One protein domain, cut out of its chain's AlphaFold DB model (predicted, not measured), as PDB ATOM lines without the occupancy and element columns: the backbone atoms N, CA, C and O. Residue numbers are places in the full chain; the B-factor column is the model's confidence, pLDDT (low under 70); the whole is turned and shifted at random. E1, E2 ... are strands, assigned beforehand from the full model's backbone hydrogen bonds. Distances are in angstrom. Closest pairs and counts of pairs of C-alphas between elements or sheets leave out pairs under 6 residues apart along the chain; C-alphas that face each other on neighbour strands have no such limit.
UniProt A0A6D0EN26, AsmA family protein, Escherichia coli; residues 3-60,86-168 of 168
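What this domain is: This is residues 3 to 60 and 86 to 168 of the 168 residues of the protein "AsmA family protein" of Escherichia coli (UniProt A0A6D0EN26). One large sheet of nine strands, folded across its long strands into an open V-shaped trough, is the body of the domain, with 91 of the 141 printed residues in its strands: E3 to E9 each bend partway along, and E1 runs on into E2 round the same kind of corner at one edge. No named helix covers either face of the sheet, and E9 makes the edge farthest along from E1 and E2. The 141 printed residues hold E1 to E9 in chain order, an all strand class; the sheet is branched and mixed, with E4 and E5 parallel and the other neighbour pairs antiparallel. The whole is compact, with a radius of gyration of the C-alphas of 16.6 A and spans of 55 by 39 by 29 A.

Where its parts are: E1 is residues 3 to 6, beginning at C-alpha 3 (24.455, -49.503, -40.572), and E2 is residues 9 to 11. E3, residues 21 to 32, is 26.1 A long and bends by 97 degrees at residue 24. E4, residues 40 to 54, is 27.5 A long and bends by 97 degrees at residue 49. After the cut come E5, residues 90 to 100, 23.8 A; E6, residues 108 to 119, 28.3 A; E7, residues 124 to 135, 32.1 A; and E8, residues 138 to 149, 32.3 A. E9, residues 158 to 167, is 25.1 A long and ends at C-alpha 167 (2.372, -46.322, -10.006). These bend by 90 degrees at residue 95, 79 at 112, 61 at 132, 57 at 145 and 68 at 162.

How they stand to each other: E1 and E2 meet only through their link, and E1 runs on into E2 at 85 degrees. Both lie on one side of E3, E1 beside residues 26 to 29 with N 4 and O 28 2.8 A apart, E2 beside residues 21 to 23 with N 11 and O 21 2.8 A apart. E4 lies on the other side of E3, with N 27 and O 46 2.9 A apart. E2, E3 and E4 form a meander, each strand the antiparallel neighbour of the one before. E5 is parallel to E4 at 20 degrees, with N 47 and O 92 2.8 A apart. E5 to E9 form a second meander of hairpins: N 98 and O 110 are 2.8 A apart, N 111 and O 132 2.8 A, N 129 and O 144 2.8 A, and N 143 and O 165 2.9 A. E1 and E9 are apart.

The domain as a whole: The sheet is twisted, its C-alphas up to 11.1 A off their best plane. The C-alphas of Leu 35 and Gln 137 are the two farthest apart, 55.4 A. Residues 61 to 85 are not printed, and C-alphas 60 and 86 are 20.3 A apart across this cut. Of the links that are printed whole, none is long. The mean pLDDT of the printed part is 88.4, and residues 32 to 41 and 86 to 87 are under 70.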
ATOM      1  N   SER A   3      25.370 -50.271 -41.412       72.25
ATOM      2  CA  SER A   3      24.455 -49.503 -40.572       72.25
ATOM      3  C   SER A   3      24.015 -48.278 -41.355       72.25
ATOM      4  O   SER A   3      24.859 -47.510 -41.817       72.25
ATOM      5  N   ILE A   4      22.709 -48.125 -41.540       76.06
ATOM      6  CA  ILE A   4      22.096 -46.964 -42.170       76.06
ATOM      7  C   ILE A   4      21.622 -46.061 -41.040       76.06
ATOM      8  O   ILE A   4      20.741 -46.424 -40.262       76.06
ATOM      9  N   LEU A   5      22.232 -44.886 -40.942       78.94
ATOM     10  CA  LEU A   5      21.774 -43.834 -40.050       78.94
ATOM     11  C   LEU A   5      20.928 -42.866 -40.866       78.94
ATOM     12  O   LEU A   5      21.388 -42.333 -41.874       78.94
ATOM     13  N   SER A   6      19.705 -42.632 -40.412       76.06
ATOM     14  CA  SER A   6      18.861 -41.565 -40.920       76.06
ATOM     15  C   SER A   6      18.711 -40.507 -39.840       76.06
ATOM     16  O   SER A   6      18.476 -40.822 -38.671       76.06
ATOM     17  N   GLY A   7      18.809 -39.244 -40.252       78.44
ATOM     18  CA  GLY A   7      18.304 -38.132 -39.453       78.44
ATOM     19  C   GLY A   7      16.773 -38.149 -39.402       78.44
ATOM     20  O   GLY A   7      16.145 -39.198 -39.583       78.44
ATOM     21  N   ARG A   8      16.179 -36.968 -39.214       87.25
ATOM     22  CA  ARG A   8      14.724 -36.796 -39.114       87.25
ATOM     23  C   ARG A   8      13.975 -37.513 -40.238       87.25
ATOM     24  O   ARG A   8      14.241 -37.258 -41.411       87.25
ATOM     25  N   MET A   9      13.021 -38.360 -39.867       89.94
ATOM     26  CA  MET A   9      12.171 -39.093 -40.803       89.94
ATOM     27  C   MET A   9      10.694 -38.997 -40.435       89.94
ATOM     28  O   MET A   9      10.345 -38.724 -39.286       89.94
ATOM     29  N   SER A  10       9.835 -39.264 -41.416       90.62
ATOM     30  CA  SER A  10       8.390 -39.360 -41.235       90.62
ATOM     31  C   SER A  10       7.804 -40.476 -42.094       90.62
ATOM     32  O   SER A  10       8.121 -40.557 -43.281       90.62
ATOM     33  N   LEU A  11       6.918 -41.282 -41.518       87.94
ATOM     34  CA  LEU A  11       6.090 -42.262 -42.213       87.94
ATOM     35  C   LEU A  11       4.635 -41.795 -42.163       87.94
ATOM     36  O   LEU A  11       4.073 -41.598 -41.084       87.94
ATOM     37  N   THR A  12       4.028 -41.633 -43.335       87.62
ATOM     38  CA  THR A  12       2.649 -41.163 -43.493       87.62
ATOM     39  C   THR A  12       1.868 -42.204 -44.274       87.62
ATOM     40  O   THR A  12       2.302 -42.616 -45.352       87.62
ATOM     41  N   ALA A  13       0.726 -42.635 -43.739       84.50
ATOM     42  CA  ALA A  13      -0.152 -43.545 -44.456       84.50
ATOM     43  C   ALA A  13      -0.733 -42.856 -45.711       84.50
ATOM     44  O   ALA A  13      -0.917 -41.633 -45.716       84.50
ATOM     45  N   PRO A  14      -1.037 -43.596 -46.792       81.12
ATOM     46  CA  PRO A  14      -1.579 -43.004 -48.010       81.12
ATOM     47  C   PRO A  14      -2.846 -42.175 -47.748       81.12
ATOM     48  O   PRO A  14      -3.835 -42.676 -47.221       81.12
ATOM     49  N   GLY A  15      -2.813 -40.896 -48.126       82.88
ATOM     50  CA  GLY A  15      -3.941 -39.973 -47.963       82.88
ATOM     51  C   GLY A  15      -4.157 -39.428 -46.545       82.88
ATOM     52  O   GLY A  15      -5.029 -38.580 -46.378       82.88
ATOM     53  N   ALA A  16      -3.370 -39.851 -45.549       88.94
ATOM     54  CA  ALA A  16      -3.452 -39.320 -44.189       88.94
ATOM     55  C   ALA A  16      -3.041 -37.839 -44.129       88.94
ATOM     56  O   ALA A  16      -2.151 -37.385 -44.853       88.94
ATOM     57  N   SER A  17      -3.682 -37.083 -43.235       88.00
ATOM     58  CA  SER A  17      -3.443 -35.637 -43.088       88.00
ATOM     59  C   SER A  17      -2.219 -35.300 -42.228       88.00
ATOM     60  O   SER A  17      -1.663 -34.208 -42.338       88.00
ATOM     61  N   VAL A  18      -1.781 -36.245 -41.394       91.88
ATOM     62  CA  VAL A  18      -0.616 -36.132 -40.509       91.88
ATOM     63  C   VAL A  18       0.209 -37.427 -40.547       91.88
ATOM     64  O   VAL A  18      -0.342 -38.493 -40.833       91.88
ATOM     65  N   PRO A  19       1.528 -37.370 -40.277       91.69
ATOM     66  CA  PRO A  19       2.371 -38.563 -40.244       91.69
ATOM     67  C   PRO A  19       2.020 -39.475 -39.060       91.69
ATOM     68  O   PRO A  19       1.857 -39.005 -37.933       91.69
ATOM     69  N   LEU A  20       1.981 -40.784 -39.316       92.12
ATOM     70  CA  LEU A  20       1.799 -41.838 -38.311       92.12
ATOM     71  C   LEU A  20       3.014 -41.926 -37.381       92.12
ATOM     72  O   LEU A  20       2.884 -42.091 -36.175       92.12
ATOM     73  N   LEU A  21       4.214 -41.811 -37.943       92.25
ATOM     74  CA  LEU A  21       5.467 -41.872 -37.203       92.25
ATOM     75  C   LEU A  21       6.351 -40.727 -37.668       92.25
ATOM     76  O   LEU A  21       6.579 -40.558 -38.860       92.25
ATOM     77  N   THR A  22       6.901 -39.976 -36.729       94.44
ATOM     78  CA  THR A  22       8.083 -39.147 -36.966       94.44
ATOM     79  C   THR A  22       9.174 -39.568 -35.999       94.44
ATOM     80  O   THR A  22       8.874 -40.071 -34.922       94.44
ATOM     81  N   SER A  23      10.440 -39.423 -36.372       94.25
ATOM     82  CA  SER A  23      11.554 -39.717 -35.469       94.25
ATOM     83  C   SER A  23      12.714 -38.787 -35.743       94.25
ATOM     84  O   SER A  23      13.035 -38.530 -36.904       94.25
ATOM     85  N   ASP A  24      13.347 -38.306 -34.672       92.88
ATOM     86  CA  ASP A  24      14.533 -37.458 -34.765       92.88
ATOM     87  C   ASP A  24      15.734 -38.212 -35.332       92.88
ATOM     88  O   ASP A  24      16.500 -37.662 -36.127       92.88
ATOM     89  N   ASN A  25      15.906 -39.464 -34.905       91.94
ATOM     90  CA  ASN A  25      17.010 -40.310 -35.329       91.94
ATOM     91  C   ASN A  25      16.541 -41.751 -35.493       91.94
ATOM     92  O   ASN A  25      15.996 -42.346 -34.558       91.94
ATOM     93  N   MET A  26      16.870 -42.332 -36.644       92.19
ATOM     94  CA  MET A  26      16.732 -43.759 -36.885       92.19
ATOM     95  C   MET A  26      18.095 -44.372 -37.190       92.19
ATOM     96  O   MET A  26      18.903 -43.816 -37.936       92.19
ATOM     97  N   ARG A  27      18.320 -45.576 -36.675       90.06
ATOM     98  CA  ARG A  27      19.393 -46.453 -37.129       90.06
ATOM     99  C   ARG A  27      18.831 -47.808 -37.530       90.06
ATOM    100  O   ARG A  27      18.111 -48.436 -36.762       90.06
ATOM    101  N   LEU A  28      19.221 -48.252 -38.712       87.69
ATOM    102  CA  LEU A  28      18.871 -49.540 -39.279       87.69
ATOM    103  C   LEU A  28      20.158 -50.335 -39.497       87.69
ATOM    104  O   LEU A  28      20.990 -49.958 -40.323       87.69
ATOM    105  N   ASP A  29      20.352 -51.419 -38.756       85.94
ATOM    106  CA  ASP A  29      21.456 -52.334 -39.027       85.94
ATOM    107  C   ASP A  29      20.967 -53.438 -39.962       85.94
ATOM    108  O   ASP A  29      20.045 -54.181 -39.625       85.94
ATOM    109  N   VAL A  30      21.617 -53.558 -41.118       81.00
ATOM    110  CA  VAL A  30      21.232 -54.502 -42.171       81.00
ATOM    111  C   VAL A  30      22.348 -55.495 -42.481       81.00
ATOM    112  O   VAL A  30      23.550 -55.180 -42.409       81.00
ATOM    113  N   ALA A  31      21.949 -56.709 -42.849       72.19
ATOM    114  CA  ALA A  31      22.817 -57.677 -43.503       72.19
ATOM    115  C   ALA A  31      22.647 -57.564 -45.025       72.19
ATOM    116  O   ALA A  31      21.534 -57.468 -45.533       72.19
ATOM    117  N   LEU A  32      23.769 -57.545 -45.750       64.38
ATOM    118  CA  LEU A  32      23.786 -57.506 -47.210       64.38
ATOM    119  C   LEU A  32      24.152 -58.909 -47.698       64.38
ATOM    120  O   LEU A  32      25.265 -59.363 -47.424       64.38
ATOM    121  N   MET A  33      23.235 -59.600 -48.380       61.31
ATOM    122  CA  MET A  33      23.523 -60.888 -49.024       61.31
ATOM    123  C   MET A  33      23.998 -60.623 -50.461       61.31
ATOM    124  O   MET A  33      23.177 -60.323 -51.322       61.31
ATOM    125  N   PRO A  34      25.310 -60.674 -50.764       49.38
ATOM    126  CA  PRO A  34      25.846 -59.900 -51.885       49.38
ATOM    127  C   PRO A  34      25.560 -60.443 -53.294       49.38
ATOM    128  O   PRO A  34      25.966 -59.790 -54.248       49.38
ATOM    129  N   LEU A  35      24.939 -61.622 -53.468       56.91
ATOM    130  CA  LEU A  35      24.899 -62.291 -54.784       56.91
ATOM    131  C   LEU A  35      23.604 -63.047 -55.150       56.91
ATOM    132  O   LEU A  35      23.556 -63.602 -56.244       56.91
ATOM    133  N   LEU A  36      22.561 -63.084 -54.308       57.38
ATOM    134  CA  LEU A  36      21.348 -63.882 -54.599       57.38
ATOM    135  C   LEU A  36      20.017 -63.129 -54.469       57.38
ATOM    136  O   LEU A  36      19.069 -63.478 -55.168       57.38
ATOM    137  N   SER A  37      19.924 -62.084 -53.645       53.06
ATOM    138  CA  SER A  37      18.689 -61.315 -53.491       53.06
ATOM    139  C   SER A  37      18.997 -59.823 -53.386       53.06
ATOM    140  O   SER A  37      19.891 -59.398 -52.663       53.06
ATOM    141  N   HIS A  38      18.236 -58.988 -54.093       51.97
ATOM    142  CA  HIS A  38      18.249 -57.529 -53.912       51.97
ATOM    143  C   HIS A  38      17.534 -57.114 -52.605       51.97
ATOM    144  O   HIS A  38      16.973 -56.025 -52.518       51.97
ATOM    145  N   GLN A  39      17.494 -57.997 -51.604       54.72
ATOM    146  CA  GLN A  39      16.737 -57.821 -50.371       54.72
ATOM    147  C   GLN A  39      17.690 -57.458 -49.232       54.72
ATOM    148  O   GLN A  39      18.700 -58.121 -48.996       54.72
ATOM    149  N   LEU A  40      17.365 -56.372 -48.536       61.12
ATOM    150  CA  LEU A  40      18.044 -55.969 -47.311       61.12
ATOM    151  C   LEU A  40      17.349 -56.656 -46.139       61.12
ATOM    152  O   LEU A  40      16.182 -56.376 -45.883       61.12
ATOM    153  N   GLN A  41      18.066 -57.521 -45.422       68.12
ATOM    154  CA  GLN A  41      17.560 -58.096 -44.178       68.12
ATOM    155  C   GLN A  41      17.843 -57.132 -43.025       68.12
ATOM    156  O   GLN A  41      18.989 -56.704 -42.828       68.12
ATOM    157  N   VAL A  42      16.799 -56.768 -42.282       75.12
ATOM    158  CA  VAL A  42      16.877 -55.828 -41.163       75.12
ATOM    159  C   VAL A  42      17.136 -56.589 -39.869       75.12
ATOM    160  O   VAL A  42      16.257 -57.225 -39.304       75.12
ATOM    161  N   ASN A  43      18.347 -56.469 -39.336       83.00
ATOM    162  CA  ASN A  43      18.705 -57.160 -38.098       83.00
ATOM    163  C   ASN A  43      18.302 -56.358 -36.862       83.00
ATOM    164  O   ASN A  43      17.985 -56.931 -35.822       83.00
ATOM    165  N   GLN A  44      18.379 -55.027 -36.947       87.94
ATOM    166  CA  GLN A  44      18.040 -54.154 -35.832       87.94
ATOM    167  C   GLN A  44      17.498 -52.812 -36.311       87.94
ATOM    168  O   GLN A  44      18.089 -52.170 -37.182       87.94
ATOM    169  N   VAL A  45      16.443 -52.350 -35.646       90.50
ATOM    170  CA  VAL A  45      15.901 -50.997 -35.763       90.50
ATOM    171  C   VAL A  45      16.082 -50.275 -34.434       90.50
ATOM    172  O   VAL A  45      15.763 -50.803 -33.371       90.50
ATOM    173  N   MET A  46      16.589 -49.050 -34.489       93.31
ATOM    174  CA  MET A  46      16.612 -48.131 -33.360       93.31
ATOM    175  C   MET A  46      15.914 -46.838 -33.756       93.31
ATOM    176  O   MET A  46      16.304 -46.206 -34.737       93.31
ATOM    177  N   LEU A  47      14.930 -46.435 -32.964       94.06
ATOM    178  CA  LEU A  47      14.227 -45.167 -33.080       94.06
ATOM    179  C   LEU A  47      14.458 -44.358 -31.810       94.06
ATOM    180  O   LEU A  47      14.276 -44.866 -30.700       94.06
ATOM    181  N   LYS A  48      14.850 -43.096 -31.965       95.88
ATOM    182  CA  LYS A  48      15.000 -42.166 -30.847       95.88
ATOM    183  C   LYS A  48      14.180 -40.909 -31.080       95.88
ATOM    184  O   LYS A  48      14.163 -40.391 -32.199       95.88
ATOM    185  N   GLY A  49      13.529 -40.420 -30.024       96.06
ATOM    186  CA  GLY A  49      12.699 -39.218 -30.111       96.06
ATOM    187  C   GLY A  49      11.561 -39.414 -31.107       96.06
ATOM    188  O   GLY A  49      11.305 -38.545 -31.935       96.06
ATOM    189  N   ALA A  50      10.965 -40.610 -31.128       96.19
ATOM    190  CA  ALA A  50       9.876 -40.892 -32.045       96.19
ATOM    191  C   ALA A  50       8.562 -40.329 -31.505       96.19
ATOM    192  O   ALA A  50       8.270 -40.464 -30.319       96.19
ATOM    193  N   VAL A  51       7.754 -39.739 -32.379       96.81
ATOM    194  CA  VAL A  51       6.355 -39.410 -32.109       96.81
ATOM    195  C   VAL A  51       5.507 -40.329 -32.971       96.81
ATOM    196  O   VAL A  51       5.474 -40.188 -34.194       96.81
ATOM    197  N   ILE A  52       4.863 -41.291 -32.319       95.62
ATOM    198  CA  ILE A  52       3.933 -42.239 -32.922       95.62
ATOM    199  C   ILE A  52       2.530 -41.710 -32.657       95.62
ATOM    200  O   ILE A  52       2.161 -41.478 -31.508       95.62
ATOM    201  N   GLN A  53       1.755 -41.498 -33.706       94.56
ATOM    202  CA  GLN A  53       0.385 -41.019 -33.638       94.56
ATOM    203  C   GLN A  53      -0.509 -42.123 -34.188       94.56
ATOM    204  O   GLN A  53      -0.417 -42.464 -35.356       94.56
ATOM    205  N   LEU A  54      -1.341 -42.699 -33.330       92.94
ATOM    206  CA  LEU A  54      -2.387 -43.654 -33.665       92.94
ATOM    207  C   LEU A  54      -3.723 -42.950 -33.436       92.94
ATOM    208  O   LEU A  54      -4.388 -43.175 -32.428       92.94
ATOM    209  N   THR A  55      -4.041 -42.010 -34.322       92.81
ATOM    210  CA  THR A  55      -5.257 -41.187 -34.266       92.81
ATOM    211  C   THR A  55      -5.990 -41.240 -35.609       92.81
ATOM    212  O   THR A  55      -5.349 -41.518 -36.630       92.81
ATOM    213  N   PRO A  56      -7.290 -40.905 -35.690       89.25
ATOM    214  CA  PRO A  56      -8.038 -40.999 -36.950       89.25
ATOM    215  C   PRO A  56      -7.423 -40.192 -38.105       89.25
ATOM    216  O   PRO A  56      -7.562 -40.536 -39.272       89.25
ATOM    217  N   GLN A  57      -6.696 -39.116 -37.797       88.06
ATOM    218  CA  GLN A  57      -6.062 -38.246 -38.793       88.06
ATOM    219  C   GLN A  57      -4.831 -38.881 -39.468       88.06
ATOM    220  O   GLN A  57      -4.379 -38.377 -40.504       88.06
ATOM    221  N   THR A  58      -4.296 -39.951 -38.869       88.56
ATOM    222  CA  THR A  58      -3.129 -40.722 -39.339       88.56
ATOM    223  C   THR A  58      -3.512 -41.951 -40.160       88.56
ATOM    224  O   THR A  58      -2.644 -42.555 -40.793       88.56
ATOM    225  N   GLU A  59      -4.794 -42.322 -40.166       84.69
ATOM    226  CA  GLU A  59      -5.290 -43.476 -40.908       84.69
ATOM    227  C   GLU A  59      -5.239 -43.240 -42.420       84.69
ATOM    228  O   GLU A  59      -5.375 -42.117 -42.917       84.69
ATOM    229  N   ALA A  60      -5.047 -44.324 -43.173       81.38
ATOM    230  CA  ALA A  60      -5.062 -44.263 -44.626       81.38
ATOM    231  C   ALA A  60      -6.458 -43.859 -45.127       81.38
ATOM    232  O   ALA A  60      -7.455 -44.530 -44.847       81.38
ATOM    233  N   PHE A  86       7.284 -57.537 -38.947       56.16
ATOM    234  CA  PHE A  86       7.900 -58.289 -37.833       56.16
ATOM    235  C   PHE A  86       9.205 -59.063 -38.118       56.16
ATOM    236  O   PHE A  86       9.733 -59.714 -37.219       56.16
ATOM    237  N   ASP A  87       9.792 -58.958 -39.315       66.88
ATOM    238  CA  ASP A  87      11.112 -59.555 -39.620       66.88
ATOM    239  C   ASP A  87      12.266 -58.656 -39.123       66.88
ATOM    240  O   ASP A  87      13.183 -58.279 -39.853       66.88
ATOM    241  N   ILE A  88      12.162 -58.204 -37.869       74.44
ATOM    242  CA  ILE A  88      13.158 -57.364 -37.203       74.44
ATOM    243  C   ILE A  88      13.681 -58.141 -36.002       74.44
ATOM    244  O   ILE A  88      13.001 -58.273 -34.989       74.44
ATOM    245  N   GLY A  89      14.934 -58.594 -36.077       82.50
ATOM    246  CA  GLY A  89      15.556 -59.344 -34.979       82.50
ATOM    247  C   GLY A  89      15.632 -58.563 -33.660       82.50
ATOM    248  O   GLY A  89      15.539 -59.147 -32.583       82.50
ATOM    249  N   LYS A  90      15.816 -57.235 -33.721       90.88
ATOM    250  CA  LYS A  90      15.895 -56.361 -32.538       90.88
ATOM    251  C   LYS A  90      15.247 -55.001 -32.774       90.88
ATOM    252  O   LYS A  90      15.633 -54.285 -33.697       90.88
ATOM    253  N   LEU A  91      14.355 -54.581 -31.884       91.94
ATOM    254  CA  LEU A  91      13.757 -53.248 -31.895       91.94
ATOM    255  C   LEU A  91      14.144 -52.488 -30.627       91.94
ATOM    256  O   LEU A  91      13.973 -52.976 -29.512       91.94
ATOM    257  N   LYS A  92      14.656 -51.268 -30.799       95.38
ATOM    258  CA  LYS A  92      14.903 -50.323 -29.710       95.38
ATOM    259  C   LYS A  92      14.161 -49.026 -29.967       95.38
ATOM    260  O   LYS A  92      14.368 -48.390 -30.997       95.38
ATOM    261  N   VAL A  93      13.352 -48.603 -29.012       96.06
ATOM    262  CA  VAL A  93      12.704 -47.292 -29.014       96.06
ATOM    263  C   VAL A  93      13.133 -46.572 -27.749       96.06
ATOM    264  O   VAL A  93      13.051 -47.148 -26.669       96.06
ATOM    265  N   ALA A  94      13.612 -45.339 -27.875       97.25
ATOM    266  CA  ALA A  94      14.095 -44.557 -26.745       97.25
ATOM    267  C   ALA A  94      13.596 -43.115 -26.809       97.25
ATOM    268  O   ALA A  94      13.563 -42.508 -27.881       97.25
ATOM    269  N   ASP A  95      13.274 -42.553 -25.645       96.19
ATOM    270  CA  ASP A  95      12.833 -41.162 -25.492       96.19
ATOM    271  C   ASP A  95      11.640 -40.798 -26.396       96.19
ATOM    272  O   ASP A  95      11.558 -39.691 -26.924       96.19
ATOM    273  N   SER A  96      10.720 -41.743 -26.600       97.56
ATOM    274  CA  SER A  96       9.628 -41.599 -27.569       97.56
ATOM    275  C   SER A  96       8.279 -41.304 -26.914       97.56
ATOM    276  O   SER A  96       8.091 -41.449 -25.700       97.56
ATOM    277  N   VAL A  97       7.327 -40.882 -27.742       97.75
ATOM    278  CA  VAL A  97       5.953 -40.562 -27.370       97.75
ATOM    279  C   VAL A  97       4.991 -41.314 -28.285       97.75
ATOM    280  O   VAL A  97       5.158 -41.315 -29.501       97.75
ATOM    281  N   LEU A  98       3.968 -41.917 -27.691       97.25
ATOM    282  CA  LEU A  98       2.796 -42.443 -28.378       97.25
ATOM    283  C   LEU A  98       1.602 -41.555 -28.043       97.25
ATOM    284  O   LEU A  98       1.324 -41.296 -26.875       97.25
ATOM    285  N   VAL A  99       0.883 -41.125 -29.066       96.88
ATOM    286  CA  VAL A  99      -0.423 -40.492 -28.964       96.88
ATOM    287  C   VAL A  99      -1.431 -41.461 -29.552       96.88
ATOM    288  O   VAL A  99      -1.335 -41.794 -30.725       96.88
ATOM    289  N   PHE A 100      -2.374 -41.926 -28.747       95.06
ATOM    290  CA  PHE A 100      -3.414 -42.851 -29.168       95.06
ATOM    291  C   PHE A 100      -4.786 -42.209 -28.986       95.06
ATOM    292  O   PHE A 100      -5.083 -41.663 -27.923       95.06
ATOM    293  N   GLN A 101      -5.618 -42.289 -30.015       93.38
ATOM    294  CA  GLN A 101      -7.014 -41.888 -29.982       93.38
ATOM    295  C   GLN A 101      -7.805 -42.806 -30.908       93.38
ATOM    296  O   GLN A 101      -7.475 -42.933 -32.084       93.38
ATOM    297  N   HIS A 102      -8.865 -43.414 -30.389       90.12
ATOM    298  CA  HIS A 102      -9.783 -44.210 -31.188       90.12
ATOM    299  C   HIS A 102     -11.017 -43.371 -31.531       90.12
ATOM    300  O   HIS A 102     -11.680 -42.867 -30.632       90.12
ATOM    301  N   GLU A 103     -11.308 -43.186 -32.820       86.06
ATOM    302  CA  GLU A 103     -12.428 -42.360 -33.298       86.06
ATOM    303  C   GLU A 103     -12.531 -40.999 -32.567       86.06
ATOM    304  O   GLU A 103     -11.616 -40.175 -32.626       86.06
ATOM    305  N   SER A 104     -13.649 -40.745 -31.887       84.94
ATOM    306  CA  SER A 104     -13.914 -39.532 -31.110       84.94
ATOM    307  C   SER A 104     -13.662 -39.703 -29.609       84.94
ATOM    308  O   SER A 104     -14.015 -38.813 -28.831       84.94
ATOM    309  N   ASP A 105     -13.035 -40.809 -29.198       89.19
ATOM    310  CA  ASP A 105     -12.692 -41.065 -27.806       89.19
ATOM    311  C   ASP A 105     -11.621 -40.094 -27.301       89.19
ATOM    312  O   ASP A 105     -10.983 -39.325 -28.027       89.19
ATOM    313  N   GLU A 106     -11.420 -40.141 -25.993       89.56
ATOM    314  CA  GLU A 106     -10.388 -39.381 -25.320       89.56
ATOM    315  C   GLU A 106      -8.982 -39.874 -25.692       89.56
ATOM    316  O   GLU A 106      -8.695 -41.073 -25.706       89.56
ATOM    317  N   GLN A 107      -8.081 -38.924 -25.926       92.94
ATOM    318  CA  GLN A 107      -6.688 -39.204 -26.235       92.94
ATOM    319  C   GLN A 107      -5.926 -39.744 -25.015       92.94
ATOM    320  O   GLN A 107      -5.941 -39.163 -23.929       92.94
ATOM    321  N   VAL A 108      -5.158 -40.808 -25.236       96.06
ATOM    322  CA  VAL A 108      -4.161 -41.336 -24.302       96.06
ATOM    323  C   VAL A 108      -2.777 -41.004 -24.836       96.06
ATOM    324  O   VAL A 108      -2.475 -41.242 -26.003       96.06
ATOM    325  N   THR A 109      -1.910 -40.458 -23.987       97.19
ATOM    326  CA  THR A 109      -0.521 -40.174 -24.365       97.19
ATOM    327  C   THR A 109       0.425 -41.001 -23.516       97.19
ATOM    328  O   THR A 109       0.377 -40.925 -22.297       97.19
ATOM    329  N   VAL A 110       1.330 -41.749 -24.132       97.69
ATOM    330  CA  VAL A 110       2.413 -42.439 -23.429       97.69
ATOM    331  C   VAL A 110       3.715 -41.718 -23.735       97.69
ATOM    332  O   VAL A 110       4.114 -41.612 -24.888       97.69
ATOM    333  N   ARG A 111       4.370 -41.179 -22.713       97.06
ATOM    334  CA  ARG A 111       5.618 -40.415 -22.830       97.06
ATOM    335  C   ARG A 111       6.786 -41.203 -22.263       97.06
ATOM    336  O   ARG A 111       6.594 -42.101 -21.445       97.06
ATOM    337  N   ASN A 112       7.997 -40.784 -22.624       97.00
ATOM    338  CA  ASN A 112       9.248 -41.379 -22.156       97.00
ATOM    339  C   ASN A 112       9.288 -42.891 -22.415       97.00
ATOM    340  O   ASN A 112       9.740 -43.657 -21.564       97.00
ATOM    341  N   ILE A 113       8.767 -43.306 -23.572       98.06
ATOM    342  CA  ILE A 113       8.740 -44.706 -23.969       98.06
ATOM    343  C   ILE A 113      10.176 -45.173 -24.156       98.06
ATOM    344  O   ILE A 113      10.908 -44.632 -24.991       98.06
ATOM    345  N   ASN A 114      10.530 -46.207 -23.405       98.12
ATOM    346  CA  ASN A 114      11.694 -47.030 -23.662       98.12
ATOM    347  C   ASN A 114      11.209 -48.454 -23.908       98.12
ATOM    348  O   ASN A 114      10.536 -49.031 -23.059       98.12
ATOM    349  N   LEU A 115      11.534 -48.986 -25.080       96.75
ATOM    350  CA  LEU A 115      11.210 -50.341 -25.497       96.75
ATOM    351  C   LEU A 115      12.488 -51.005 -25.990       96.75
ATOM    352  O   LEU A 115      13.180 -50.454 -26.849       96.75
ATOM    353  N   GLN A 116      12.766 -52.199 -25.495       96.81
ATOM    354  CA  GLN A 116      13.726 -53.112 -26.085       96.81
ATOM    355  C   GLN A 116      13.026 -54.436 -26.351       96.81
ATOM    356  O   GLN A 116      12.401 -55.009 -25.469       96.81
ATOM    357  N   MET A 117      13.135 -54.909 -27.581       94.00
ATOM    358  CA  MET A 117      12.647 -56.210 -27.996       94.00
ATOM    359  C   MET A 117      13.760 -56.916 -28.753       94.00
ATOM    360  O   MET A 117      14.428 -56.302 -29.591       94.00
ATOM    361  N   GLU A 118      13.958 -58.193 -28.462       92.25
ATOM    362  CA  GLU A 118      14.882 -59.059 -29.189       92.25
ATOM    363  C   GLU A 118      14.201 -60.400 -29.436       92.25
ATOM    364  O   GLU A 118      13.611 -60.955 -28.511       92.25
ATOM    365  N   GLN A 119      14.285 -60.904 -30.664       88.88
ATOM    366  CA  GLN A 119      13.728 -62.191 -31.066       88.88
ATOM    367  C   GLN A 119      14.784 -63.073 -31.735       88.88
ATOM    368  O   GLN A 119      15.798 -62.586 -32.246       88.88
ATOM    369  N   ASP A 120      14.536 -64.375 -31.718       88.62
ATOM    370  CA  ASP A 120      15.310 -65.374 -32.440       88.62
ATOM    371  C   ASP A 120      14.758 -65.630 -33.856       88.62
ATOM    372  O   ASP A 120      13.802 -64.998 -34.307       88.62
ATOM    373  N   GLU A 121      15.371 -66.577 -34.567       84.00
ATOM    374  CA  GLU A 121      14.968 -66.985 -35.922       84.00
ATOM    375  C   GLU A 121      13.573 -67.639 -35.976       84.00
ATOM    376  O   GLU A 121      13.005 -67.782 -37.055       84.00
ATOM    377  N   HIS A 122      13.003 -68.022 -34.829       86.88
ATOM    378  CA  HIS A 122      11.649 -68.562 -34.719       86.88
ATOM    379  C   HIS A 122      10.629 -67.490 -34.314       86.88
ATOM    380  O   HIS A 122       9.483 -67.835 -34.029       86.88
ATOM    381  N   HIS A 123      11.004 -66.207 -34.288       87.69
ATOM    382  CA  HIS A 123      10.156 -65.095 -33.838       87.69
ATOM    383  C   HIS A 123       9.720 -65.222 -32.368       87.69
ATOM    384  O   HIS A 123       8.656 -64.742 -31.970       87.69
ATOM    385  N   LYS A 124      10.543 -65.875 -31.538       91.19
ATOM    386  CA  LYS A 124      10.359 -65.926 -30.083       91.19
ATOM    387  C   LYS A 124      11.373 -65.022 -29.415       91.19
ATOM    388  O   LYS A 124      12.542 -65.000 -29.791       91.19
ATOM    389  N   GLY A 125      10.938 -64.264 -28.420       92.50
ATOM    390  CA  GLY A 125      11.752 -63.182 -27.900       92.50
ATOM    391  C   GLY A 125      11.365 -62.682 -26.526       92.50
ATOM    392  O   GLY A 125      10.479 -63.213 -25.859       92.50
ATOM    393  N   THR A 126      12.048 -61.621 -26.122       96.25
ATOM    394  CA  THR A 126      11.780 -60.879 -24.893       96.25
ATOM    395  C   THR A 126      11.448 -59.434 -25.223       96.25
ATOM    396  O   THR A 126      11.944 -58.875 -26.202       96.25
ATOM    397  N   MET A 127      10.629 -58.822 -24.380       95.44
ATOM    398  CA  MET A 127      10.217 -57.432 -24.460       95.44
ATOM    399  C   MET A 127      10.388 -56.778 -23.090       95.44
ATOM    400  O   MET A 127       9.811 -57.233 -22.107       95.44
ATOM    401  N   ASP A 128      11.120 -55.671 -23.062       98.06
ATOM    402  CA  ASP A 128      11.265 -54.769 -21.928       98.06
ATOM    403  C   ASP A 128      10.692 -53.411 -22.303       98.06
ATOM    404  O   ASP A 128      11.131 -52.777 -23.264       98.06
ATOM    405  N   PHE A 129       9.709 -52.950 -21.545       97.81
ATOM    406  CA  PHE A 129       9.008 -51.703 -21.792       97.81
ATOM    407  C   PHE A 129       8.929 -50.855 -20.527       97.81
ATOM    408  O   PHE A 129       8.700 -51.354 -19.428       97.81
ATOM    409  N   SER A 130       9.049 -49.542 -20.691       98.50
ATOM    410  CA  SER A 130       8.667 -48.566 -19.674       98.50
ATOM    411  C   SER A 130       8.130 -47.289 -20.305       98.50
ATOM    412  O   SER A 130       8.496 -46.925 -21.426       98.50
ATOM    413  N   GLY A 131       7.267 -46.593 -19.574       98.06
ATOM    414  CA  GLY A 131       6.721 -45.315 -20.002       98.06
ATOM    415  C   GLY A 131       5.855 -44.654 -18.937       98.06
ATOM    416  O   GLY A 131       5.599 -45.202 -17.865       98.06
ATOM    417  N   ARG A 132       5.390 -43.445 -19.249       98.06
ATOM    418  CA  ARG A 132       4.405 -42.710 -18.454       98.06
ATOM    419  C   ARG A 132       3.152 -42.498 -19.280       98.06
ATOM    420  O   ARG A 132       3.174 -41.740 -20.245       98.06
ATOM    421  N   VAL A 133       2.079 -43.164 -18.889       97.44
ATOM    422  CA  VAL A 133       0.752 -43.020 -19.475       97.44
ATOM    423  C   VAL A 133       0.082 -41.800 -18.854       97.44
ATOM    424  O   VAL A 133       0.000 -41.695 -17.638       97.44
ATOM    425  N   ASN A 134      -0.404 -40.891 -19.687       96.25
ATOM    426  CA  ASN A 134      -1.239 -39.768 -19.299       96.25
ATOM    427  C   ASN A 134      -2.608 -39.904 -19.970       96.25
ATOM    428  O   ASN A 134      -2.700 -40.065 -21.191       96.25
ATOM    429  N   ARG A 135      -3.663 -39.830 -19.159       94.31
ATOM    430  CA  ARG A 135      -5.059 -39.808 -19.607       94.31
ATOM    431  C   ARG A 135      -5.866 -38.916 -18.665       94.31
ATOM    432  O   ARG A 135      -5.758 -39.086 -17.454       94.31
ATOM    433  N   ASN A 136      -6.671 -37.982 -19.173       89.50
ATOM    434  CA  ASN A 136      -7.461 -37.046 -18.357       89.50
ATOM    435  C   ASN A 136      -6.668 -36.388 -17.214       89.50
ATOM    436  O   ASN A 136      -7.125 -36.363 -16.071       89.50
ATOM    437  N   GLN A 137      -5.463 -35.884 -17.495       87.62
ATOM    438  CA  GLN A 137      -4.586 -35.266 -16.482       87.62
ATOM    439  C   GLN A 137      -4.164 -36.214 -15.340       87.62
ATOM    440  O   GLN A 137      -3.665 -35.756 -14.315       87.62
ATOM    441  N   ARG A 138      -4.350 -37.529 -15.498       93.94
ATOM    442  CA  ARG A 138      -3.839 -38.554 -14.586       93.94
ATOM    443  C   ARG A 138      -2.610 -39.184 -15.204       93.94
ATOM    444  O   ARG A 138      -2.678 -39.681 -16.328       93.94
ATOM    445  N   ASP A 139      -1.521 -39.166 -14.453       95.56
ATOM    446  CA  ASP A 139      -0.273 -39.810 -14.824       95.56
ATOM    447  C   ASP A 139      -0.184 -41.189 -14.177       95.56
ATOM    448  O   ASP A 139      -0.549 -41.362 -13.025       95.56
ATOM    449  N   MET A 140       0.315 -42.166 -14.924       97.38
ATOM    450  CA  MET A 140       0.635 -43.497 -14.433       97.38
ATOM    451  C   MET A 140       1.974 -43.920 -15.029       97.38
ATOM    452  O   MET A 140       2.138 -43.977 -16.248       97.38
ATOM    453  N   VAL A 141       2.953 -44.206 -14.181       98.19
ATOM    454  CA  VAL A 141       4.215 -44.822 -14.595       98.19
ATOM    455  C   VAL A 141       3.993 -46.324 -14.704       98.19
ATOM    456  O   VAL A 141       3.397 -46.912 -13.807       98.19
ATOM    457  N   VAL A 142       4.457 -46.930 -15.795       98.00
ATOM    458  CA  VAL A 142       4.329 -48.369 -16.057       98.00
ATOM    459  C   VAL A 142       5.662 -48.923 -16.543       98.00
ATOM    460  O   VAL A 142       6.319 -48.301 -17.382       98.00
ATOM    461  N   SER A 143       6.028 -50.110 -16.068       98.38
ATOM    462  CA  SER A 143       7.067 -50.950 -16.665       98.38
ATOM    463  C   SER A 143       6.588 -52.387 -16.817       98.38
ATOM    464  O   SER A 143       5.841 -52.895 -15.984       98.38
ATOM    465  N   LEU A 144       7.008 -53.031 -17.900       97.94
ATOM    466  CA  LEU A 144       6.587 -54.364 -18.306       97.94
ATOM    467  C   LEU A 144       7.803 -55.144 -18.809       97.94
ATOM    468  O   LEU A 144       8.539 -54.649 -19.659       97.94
ATOM    469  N   ASN A 145       7.958 -56.375 -18.339       98.31
ATOM    470  CA  ASN A 145       8.864 -57.369 -18.904       98.31
ATOM    471  C   ASN A 145       8.044 -58.599 -19.328       98.31
ATOM    472  O   ASN A 145       7.167 -59.052 -18.581       98.31
ATOM    473  N   ALA A 146       8.275 -59.110 -20.535       97.62
ATOM    474  CA  ALA A 146       7.506 -60.214 -21.100       97.62
ATOM    475  C   ALA A 146       8.322 -61.084 -22.065       97.62
ATOM    476  O   ALA A 146       9.173 -60.583 -22.798       97.62
ATOM    477  N   ASN A 147       7.969 -62.368 -22.151       97.31
ATOM    478  CA  ASN A 147       8.357 -63.223 -23.273       97.31
ATOM    479  C   ASN A 147       7.292 -63.134 -24.366       97.31
ATOM    480  O   ASN A 147       6.105 -63.286 -24.076       97.31
ATOM    481  N   VAL A 148       7.703 -62.946 -25.612       92.69
ATOM    482  CA  VAL A 148       6.818 -62.823 -26.771       92.69
ATOM    483  C   VAL A 148       7.008 -64.032 -27.684       92.69
ATOM    484  O   VAL A 148       8.137 -64.403 -27.994       92.69
ATOM    485  N   ASP A 149       5.909 -64.651 -28.103       91.44
ATOM    486  CA  ASP A 149       5.870 -65.691 -29.129       91.44
ATOM    487  C   ASP A 149       5.069 -65.154 -30.319       91.44
ATOM    488  O   ASP A 149       3.852 -64.960 -30.228       91.44
ATOM    489  N   ALA A 150       5.783 -64.853 -31.402       88.06
ATOM    490  CA  ALA A 150       5.235 -64.379 -32.665       88.06
ATOM    491  C   ALA A 150       5.449 -65.401 -33.795       88.06
ATOM    492  O   ALA A 150       5.381 -65.037 -34.967       88.06
ATOM    493  N   SER A 151       5.716 -66.676 -33.471       87.31
ATOM    494  CA  SER A 151       6.003 -67.709 -34.479       87.31
ATOM    495  C   SER A 151       4.868 -67.927 -35.484       87.31
ATOM    496  O   SER A 151       5.136 -68.376 -36.593       87.31
ATOM    497  N   ASP A 152       3.625 -67.634 -35.094       85.25
ATOM    498  CA  ASP A 152       2.416 -67.778 -35.922       85.25
ATOM    499  C   ASP A 152       1.777 -66.415 -36.256       85.25
ATOM    500  O   ASP A 152       0.592 -66.299 -36.570       85.25
ATOM    501  N   TYR A 153       2.558 -65.336 -36.173       78.88
ATOM    502  CA  TYR A 153       2.123 -64.035 -36.665       78.88
ATOM    503  C   TYR A 153       1.939 -64.111 -38.196       78.88
ATOM    504  O   TYR A 153       2.812 -64.654 -38.877       78.88
ATOM    505  N   PRO A 154       0.846 -63.575 -38.778       74.75
ATOM    506  CA  PRO A 154      -0.102 -62.607 -38.211       74.75
ATOM    507  C   PRO A 154      -1.339 -63.195 -37.516       74.75
ATOM    508  O   PRO A 154      -2.156 -62.429 -37.005       74.75
ATOM    509  N   HIS A 155      -1.503 -64.517 -37.478       81.00
ATOM    510  CA  HIS A 155      -2.684 -65.154 -36.888       81.00
ATOM    511  C   HIS A 155      -2.654 -65.149 -35.358       81.00
ATOM    512  O   HIS A 155      -3.696 -64.963 -34.721       81.00
ATOM    513  N   GLN A 156      -1.470 -65.308 -34.765       81.69
ATOM    514  CA  GLN A 156      -1.304 -65.341 -33.320       81.69
ATOM    515  C   GLN A 156      -0.060 -64.577 -32.854       81.69
ATOM    516  O   GLN A 156       1.037 -64.722 -33.386       81.69
ATOM    517  N   LEU A 157      -0.243 -63.790 -31.793       85.94
ATOM    518  CA  LEU A 157       0.824 -63.148 -31.033       85.94
ATOM    519  C   LEU A 157       0.552 -63.371 -29.545       85.94
ATOM    520  O   LEU A 157      -0.492 -62.960 -29.036       85.94
ATOM    521  N   ILE A 158       1.474 -64.028 -28.844       92.00
ATOM    522  CA  ILE A 158       1.345 -64.323 -27.411       92.00
ATOM    523  C   ILE A 158       2.397 -63.528 -26.646       92.00
ATOM    524  O   ILE A 158       3.579 -63.598 -26.962       92.00
ATOM    525  N   ALA A 159       1.985 -62.821 -25.596       93.25
ATOM    526  CA  ALA A 159       2.895 -62.174 -24.659       93.25
ATOM    527  C   ALA A 159       2.685 -62.744 -23.251       93.25
ATOM    528  O   ALA A 159       1.641 -62.549 -22.630       93.25
ATOM    529  N   ASN A 160       3.690 -63.449 -22.739       97.19
ATOM    530  CA  ASN A 160       3.732 -63.956 -21.374       97.19
ATOM    531  C   ASN A 160       4.392 -62.907 -20.478       97.19
ATOM    532  O   ASN A 160       5.616 -62.770 -20.472       97.19
ATOM    533  N   ILE A 161       3.573 -62.165 -19.734       97.56
ATOM    534  CA  ILE A 161       4.025 -61.117 -18.815       97.56
ATOM    535  C   ILE A 161       4.762 -61.757 -17.636       97.56
ATOM    536  O   ILE A 161       4.177 -62.520 -16.870       97.56
ATOM    537  N   GLN A 162       6.042 -61.431 -17.493       98.00
ATOM    538  CA  GLN A 162       6.890 -61.903 -16.399       98.00
ATOM    539  C   GLN A 162       6.816 -60.950 -15.206       98.00
ATOM    540  O   GLN A 162       6.745 -61.396 -14.062       98.00
ATOM    541  N   GLN A 163       6.790 -59.644 -15.477       97.94
ATOM    542  CA  GLN A 163       6.678 -58.604 -14.463       97.94
ATOM    543  C   GLN A 163       5.923 -57.401 -15.020       97.94
ATOM    544  O   GLN A 163       6.148 -56.987 -16.156       97.94
ATOM    545  N   LEU A 164       5.039 -56.835 -14.202       97.94
ATOM    546  CA  LEU A 164       4.320 -55.602 -14.487       97.94
ATOM    547  C   LEU A 164       4.329 -54.750 -13.218       97.94
ATOM    548  O   LEU A 164       3.780 -55.166 -12.200       97.94
ATOM    549  N   ASP A 165       4.918 -53.562 -13.299       98.00
ATOM    550  CA  ASP A 165       4.908 -52.574 -12.223       98.00
ATOM    551  C   ASP A 165       4.160 -51.330 -12.686       98.00
ATOM    552  O   ASP A 165       4.306 -50.882 -13.829       98.00
ATOM    553  N   TRP A 166       3.360 -50.755 -11.793       96.94
ATOM    554  CA  TRP A 166       2.635 -49.522 -12.064       96.94
ATOM    555  C   TRP A 166       2.528 -48.642 -10.822       96.94
ATOM    556  O   TRP A 166       2.381 -49.126  -9.699       96.94
ATOM    557  N   GLN A 167       2.567 -47.330 -11.040       97.00
ATOM    558  CA  GLN A 167       2.372 -46.322 -10.006       97.00
ATOM    559  C   GLN A 167       1.560 -45.155 -10.570       97.00
ATOM    560  O   GLN A 167       1.909 -44.620 -11.621       97.00
ATOM    561  N   LEU A 168       0.493 -44.779  -9.860       94.31
ATOM    562  CA  LEU A 168      -0.333 -43.602 -10.140       94.31
ATOM    563  C   LEU A 168       0.226 -42.359  -9.428       94.31
ATOM    564  O   LEU A 168       0.787 -42.529  -8.320       94.31
TER     565      LEU A 168